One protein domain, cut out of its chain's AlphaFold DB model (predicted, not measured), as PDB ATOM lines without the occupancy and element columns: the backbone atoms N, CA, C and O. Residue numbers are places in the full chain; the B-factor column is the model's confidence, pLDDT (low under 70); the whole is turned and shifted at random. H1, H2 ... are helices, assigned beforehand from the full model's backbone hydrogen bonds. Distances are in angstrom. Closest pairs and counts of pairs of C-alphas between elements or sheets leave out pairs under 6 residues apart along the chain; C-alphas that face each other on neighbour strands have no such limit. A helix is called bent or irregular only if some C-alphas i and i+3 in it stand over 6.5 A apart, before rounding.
ATOM      1  N   ILE A 511     210.975 125.788 180.680       89.69
ATOM      2  CA  ILE A 511     210.088 125.472 179.563       89.69
ATOM      3  C   ILE A 511     210.985 124.919 178.445       89.69
ATOM      4  O   ILE A 511     211.835 125.674 177.957       89.69
ATOM      5  N   PRO A 512     210.882 123.629 178.072       92.94
ATOM      6  CA  PRO A 512     211.586 123.119 176.904       92.94
ATOM      7  C   PRO A 512     211.013 123.768 175.641       92.94
ATOM      8  O   PRO A 512     209.844 124.149 175.583       92.94
ATOM      9  N   CYS A 513     211.837 123.902 174.609       95.81
ATOM     10  CA  CYS A 513     211.338 124.131 173.265       95.81
ATOM     11  C   CYS A 513     210.976 122.785 172.635       95.81
ATOM     12  O   CYS A 513     211.879 122.003 172.348       95.81
ATOM     13  N   ASP A 514     209.688 122.577 172.349       93.75
ATOM     14  CA  ASP A 514     209.098 121.346 171.786       93.75
ATOM     15  C   ASP A 514     209.775 120.790 170.511       93.75
ATOM     16  O   ASP A 514     209.465 119.682 170.089       93.75
ATOM     17  N   TRP A 515     210.661 121.558 169.867       94.75
ATOM     18  CA  TRP A 515     211.381 121.148 168.659       94.75
ATOM     19  C   TRP A 515     212.842 120.739 168.893       94.75
ATOM     20  O   TRP A 515     213.390 119.991 168.092       94.75
ATOM     21  N   CYS A 516     213.514 121.260 169.922       95.88
ATOM     22  CA  CYS A 516     214.973 121.121 170.074       95.88
ATOM     23  C   CYS A 516     215.449 120.854 171.508       95.88
ATOM     24  O   CYS A 516     216.652 120.910 171.759       95.88
ATOM     25  N   ASP A 517     214.522 120.661 172.449       90.38
ATOM     26  CA  ASP A 517     214.761 120.407 173.876       90.38
ATOM     27  C   ASP A 517     215.632 121.451 174.608       90.38
ATOM     28  O   ASP A 517     216.018 121.263 175.763       90.38
ATOM     29  N   LEU A 518     215.906 122.612 173.993       90.44
ATOM     30  CA  LEU A 518     216.551 123.722 174.693       90.44
ATOM     31  C   LEU A 518     215.618 124.260 175.781       90.44
ATOM     32  O   LEU A 518     214.485 124.661 175.521       90.44
ATOM     33  N   PHE A 519     216.139 124.317 177.003       89.75
ATOM     34  CA  PHE A 519     215.419 124.770 178.186       89.75
ATOM     35  C   PHE A 519     215.524 126.284 178.387       89.75
ATOM     36  O   PHE A 519     216.617 126.828 178.563       89.75
ATOM     37  N   PHE A 520     214.376 126.958 178.465       89.81
ATOM     38  CA  PHE A 520     214.286 128.392 178.724       89.81
ATOM     39  C   PHE A 520     213.871 128.658 180.175       89.81
ATOM     40  O   PHE A 520     212.803 128.258 180.629       89.81
ATOM     41  N   TYR A 521     214.736 129.376 180.894       73.44
ATOM     42  CA  TYR A 521     214.602 129.703 182.324       73.44
ATOM     43  C   TYR A 521     213.889 131.043 182.583       73.44
ATOM     44  O   TYR A 521     213.891 131.541 183.703       73.44
ATOM     45  N   ALA A 522     213.382 131.701 181.536       64.31
ATOM     46  CA  ALA A 522     212.840 133.051 181.634       64.31
ATOM     47  C   ALA A 522     211.774 133.311 180.557       64.31
ATOM     48  O   ALA A 522     212.053 133.908 179.517       64.31
ATOM     49  N   ARG A 523     210.529 132.949 180.902       76.19
ATOM     50  CA  ARG A 523     209.266 133.209 180.174       76.19
ATOM     51  C   ARG A 523     209.033 132.414 178.888       76.19
ATOM     52  O   ARG A 523     209.950 132.098 178.133       76.19
ATOM     53  N   ARG A 524     207.739 132.238 178.597       81.31
ATOM     54  CA  ARG A 524     207.202 131.730 177.326       81.31
ATOM     55  C   ARG A 524     207.728 132.536 176.133       81.31
ATOM     56  O   ARG A 524     208.147 131.935 175.158       81.31
ATOM     57  N   ASP A 525     207.846 133.861 176.264       85.38
ATOM     58  CA  ASP A 525     208.409 134.773 175.250       85.38
ATOM     59  C   ASP A 525     209.831 134.384 174.796       85.38
ATOM     60  O   ASP A 525     210.224 134.660 173.662       85.38
ATOM     61  N   GLY A 526     210.630 133.777 175.685       91.00
ATOM     62  CA  GLY A 526     211.957 133.255 175.353       91.00
ATOM     63  C   GLY A 526     211.870 132.034 174.439       91.00
ATOM     64  O   GLY A 526     212.577 131.975 173.436       91.00
ATOM     65  N   VAL A 527     210.944 131.118 174.745       92.94
ATOM     66  CA  VAL A 527     210.639 129.945 173.913       92.94
ATOM     67  C   VAL A 527     210.053 130.377 172.575       92.94
ATOM     68  O   VAL A 527     210.568 129.957 171.551       92.94
ATOM     69  N   THR A 528     209.035 131.244 172.550       90.81
ATOM     70  CA  THR A 528     208.388 131.706 171.306       90.81
ATOM     71  C   THR A 528     209.386 132.391 170.377       90.81
ATOM     72  O   THR A 528     209.481 132.048 169.206       90.81
ATOM     73  N   ARG A 529     210.223 133.293 170.900       93.38
ATOM     74  CA  ARG A 529     211.246 133.964 170.088       93.38
ATOM     75  C   ARG A 529     212.362 133.026 169.636       93.38
ATOM     76  O   ARG A 529     212.844 133.157 168.517       93.38
ATOM     77  N   HIS A 530     212.760 132.054 170.457       95.00
ATOM     78  CA  HIS A 530     213.664 131.004 169.994       95.00
ATOM     79  C   HIS A 530     213.023 130.188 168.866       95.00
ATOM     80  O   HIS A 530     213.640 130.031 167.817       95.00
ATOM     81  N   LYS A 531     211.776 129.744 169.058       94.50
ATOM     82  CA  LYS A 531     210.952 129.067 168.055       94.50
ATOM     83  C   LYS A 531     210.877 129.861 166.750       94.50
ATOM     84  O   LYS A 531     210.971 129.244 165.697       94.50
ATOM     85  N   ASP A 532     210.731 131.182 166.791       91.38
ATOM     86  CA  ASP A 532     210.574 132.010 165.588       91.38
ATOM     87  C   ASP A 532     211.873 132.428 164.897       91.38
ATOM     88  O   ASP A 532     211.898 132.491 163.669       91.38
ATOM     89  N   GLU A 533     212.943 132.691 165.646       91.69
ATOM     90  CA  GLU A 533     214.157 133.310 165.097       91.69
ATOM     91  C   GLU A 533     215.373 132.374 165.034       91.69
ATOM     92  O   GLU A 533     216.267 132.601 164.224       91.69
ATOM     93  N   ASN A 534     215.474 131.388 165.935       90.06
ATOM     94  CA  ASN A 534     216.756 130.745 166.266       90.06
ATOM     95  C   ASN A 534     216.657 129.243 166.600       90.06
ATOM     96  O   ASN A 534     217.580 128.693 167.205       90.06
ATOM     97  N   CYS A 535     215.554 128.567 166.267       94.62
ATOM     98  CA  CYS A 535     215.382 127.150 166.574       94.62
ATOM     99  C   CYS A 535     215.997 126.277 165.471       94.62
ATOM    100  O   CYS A 535     215.412 126.187 164.393       94.62
ATOM    101  N   PRO A 536     217.129 125.584 165.717       88.25
ATOM    102  CA  PRO A 536     217.803 124.816 164.669       88.25
ATOM    103  C   PRO A 536     216.951 123.646 164.166       88.25
ATOM    104  O   PRO A 536     217.113 123.222 163.031       88.25
ATOM    105  N   ALA A 537     216.029 123.139 164.989       87.25
ATOM    106  CA  ALA A 537     215.110 122.071 164.614       87.25
ATOM    107  C   ALA A 537     213.962 122.540 163.700       87.25
ATOM    108  O   ALA A 537     213.509 121.772 162.853       87.25
ATOM    109  N   ARG A 538     213.546 123.814 163.788       84.94
ATOM    110  CA  ARG A 538     212.540 124.386 162.876       84.94
ATOM    111  C   ARG A 538     213.019 124.369 161.426       84.94
ATOM    112  O   ARG A 538     212.222 124.092 160.537       84.94
ATOM    113  N   ASP A 539     214.319 124.560 161.192       78.94
ATOM    114  CA  ASP A 539     214.912 124.433 159.856       78.94
ATOM    115  C   ASP A 539     214.791 123.006 159.286       78.94
ATOM    116  O   ASP A 539     214.704 122.843 158.069       78.94
ATOM    117  N   PHE A 540     214.750 121.962 160.125       78.56
ATOM    118  CA  PHE A 540     214.491 120.594 159.659       78.56
ATOM    119  C   PHE A 540     213.013 120.392 159.310       78.56
ATOM    120  O   PHE A 540     212.709 119.795 158.278       78.56
ATOM    121  N   GLU A 541     212.085 120.923 160.105       76.75
ATOM    122  CA  GLU A 541     210.650 120.770 159.841       76.75
ATOM    123  C   GLU A 541     210.191 121.589 158.616       76.75
ATOM    124  O   GLU A 541     209.503 121.048 157.743       76.75
ATOM    125  N   ASP A 542     210.658 122.836 158.453       74.00
ATOM    126  CA  ASP A 542     210.444 123.635 157.229       74.00
ATOM    127  C   ASP A 542     211.095 122.954 155.999       74.00
ATOM    128  O   ASP A 542     210.550 123.036 154.899       74.00
ATOM    129  N   ARG A 543     212.211 122.213 156.141       77.44
ATOM    130  CA  ARG A 543     212.825 121.451 155.028       77.44
ATOM    131  C   ARG A 543     211.916 120.340 154.494       77.44
ATOM    132  O   ARG A 543     211.929 120.085 153.289       77.44
ATOM    133  N   HIS A 544     211.153 119.680 155.365       71.00
ATOM    134  CA  HIS A 544     210.249 118.591 154.985       71.00
ATOM    135  C   HIS A 544     208.853 119.084 154.584       71.00
ATOM    136  O   HIS A 544     208.276 118.559 153.633       71.00
ATOM    137  N   THR A 545     208.323 120.108 155.256       78.62
ATOM    138  CA  THR A 545     206.961 120.624 155.020       78.62
ATOM    139  C   THR A 545     206.899 121.731 153.965       78.62
ATOM    140  O   THR A 545     205.928 121.812 153.212       78.62
ATOM    141  N   ASN A 546     207.933 122.573 153.852       82.44
ATOM    142  CA  ASN A 546     207.992 123.677 152.893       82.44
ATOM    143  C   ASN A 546     209.418 123.886 152.336       82.44
ATOM    144  O   ASN A 546     210.054 124.921 152.582       82.44
ATOM    145  N   PRO A 547     209.931 122.945 151.516       78.50
ATOM    146  CA  PRO A 547     211.313 122.969 151.029       78.50
ATOM    147  C   PRO A 547     211.676 124.246 150.255       78.50
ATOM    148  O   PRO A 547     212.845 124.624 150.215       78.50
ATOM    149  N   ARG A 548     210.694 124.951 149.669       73.81
ATOM    150  CA  ARG A 548     210.913 126.248 149.009       73.81
ATOM    151  C   ARG A 548     211.155 127.370 150.021       73.81
ATOM    152  O   ARG A 548     212.054 128.176 149.800       73.81
ATOM    153  N   ARG A 549     210.390 127.430 151.117       75.38
ATOM    154  CA  ARG A 549     210.611 128.400 152.203       75.38
ATOM    155  C   ARG A 549     211.946 128.143 152.891       75.38
ATOM    156  O   ARG A 549     212.709 129.088 153.042       75.38
ATOM    157  N   TRP A 550     212.257 126.881 153.196       87.75
ATOM    158  CA  TRP A 550     213.566 126.478 153.716       87.75
ATOM    159  C   TRP A 550     214.711 126.907 152.788       87.75
ATOM    160  O   TRP A 550     215.640 127.572 153.228       87.75
ATOM    161  N   PHE A 551     214.622 126.617 151.484       75.94
ATOM    162  CA  PHE A 551     215.653 126.998 150.513       75.94
ATOM    163  C   PHE A 551     215.839 128.520 150.406       75.94
ATOM    164  O   PHE A 551     216.968 129.005 150.377       75.94
ATOM    165  N   MET A 552     214.748 129.295 150.409       76.31
ATOM    166  CA  MET A 552     214.829 130.761 150.408       76.31
ATOM    167  C   MET A 552     215.382 131.310 151.732       76.31
ATOM    168  O   MET A 552     216.183 132.244 151.707       76.31
ATOM    169  N   ALA A 553     215.014 130.733 152.879       69.81
ATOM    170  CA  ALA A 553     215.563 131.099 154.187       69.81
ATOM    171  C   ALA A 553     217.056 130.744 154.300       69.81
ATOM    172  O   ALA A 553     217.835 131.525 154.834       69.81
ATOM    173  N   TRP A 554     217.486 129.626 153.712       81.62
ATOM    174  CA  TRP A 554     218.890 129.232 153.614       81.62
ATOM    175  C   TRP A 554     219.706 130.173 152.709       81.62
ATOM    176  O   TRP A 554     220.817 130.557 153.069       81.62
ATOM    177  N   LEU A 555     219.141 130.620 151.578       72.69
ATOM    178  CA  LEU A 555     219.773 131.606 150.687       72.69
ATOM    179  C   LEU A 555     219.834 133.027 151.276       72.69
ATOM    180  O   LEU A 555     220.800 133.750 151.031       72.69
ATOM    181  N   THR A 556     218.807 133.457 152.014       75.25
ATOM    182  CA  THR A 556     218.686 134.838 152.532       75.25
ATOM    183  C   THR A 556     219.113 134.993 153.997       75.25
ATOM    184  O   THR A 556     219.281 136.115 154.480       75.25
ATOM    185  N   GLY A 557     219.314 133.879 154.702       74.00
ATOM    186  CA  GLY A 557     219.584 133.814 156.133       74.00
ATOM    187  C   GLY A 557     220.898 134.465 156.569       74.00
ATOM    188  O   GLY A 557     221.872 134.613 155.827       74.00
ATOM    189  N   THR A 558     220.949 134.861 157.839       44.16
ATOM    190  CA  THR A 558     222.106 135.541 158.439       44.16
ATOM    191  C   THR A 558     223.227 134.602 158.897       44.16
ATOM    192  O   THR A 558     224.247 135.096 159.383       44.16
ATOM    193  N   CYS A 559     223.086 133.288 158.700       43.75
ATOM    194  CA  CYS A 559     224.037 132.258 159.119       43.75
ATOM    195  C   CYS A 559     225.471 132.488 158.596       43.75
ATOM    196  O   CYS A 559     225.709 133.090 157.549       43.75
TER     197      CYS A 559
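Overview. This is residues 511 to 559 of the 798 residues of an uncharacterized protein of Heterobasidion irregulare (strain TC 32-1) (UniProt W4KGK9). An elongated body has a loop, residues 511 to 523, folded beside helix H1 at one end, and a helical hairpin of H2 and H3 at the other. The printed part has 49 residues with three named helices, H1, H2 and H3 in chain order, and no named strand: all helix. It is only just loose, close to compact, with a radius of gyration of the C-alphas of 11.7 A and spans of 33 by 20 by 13 A.

Along the chain. Start at C-alpha 511, (210.088, 125.472, 179.563); residues 511 to 512 pair antiparallel with residues 519 to 520. Find C-alpha 524 at (207.202, 131.730, 177.326); from there H1 runs to residue 533, 14.2 A. Next come H2, residues 538 to 545, 10.3 A, and H3, residues 547 to 556, 14.1 A, ending at C-alpha 556, (218.686, 134.838, 152.532).

Arrangement. H1 and H2 are close but not clearly touching; their closest C-alphas, of Lys 531 and Arg 538, are 7.2 A apart. The hairpin H2 and H3 touch, closest at the C-alphas of Arg 543 and Trp 550, 5.2 A, at a steep tilt of 39 degrees, opposite ways. H1 and H3 are apart. In H1, H2 and H3 every O i to N i+4 pair is within hydrogen-bond range.

Size, cuts and confidence. The farthest C-alphas, of Tyr 521 and Arg 548, are 33.7 A apart. The printed part has no cut, and both links are tight. Look for pLDDT under 70 at residues 522, 553 and 558 to 559.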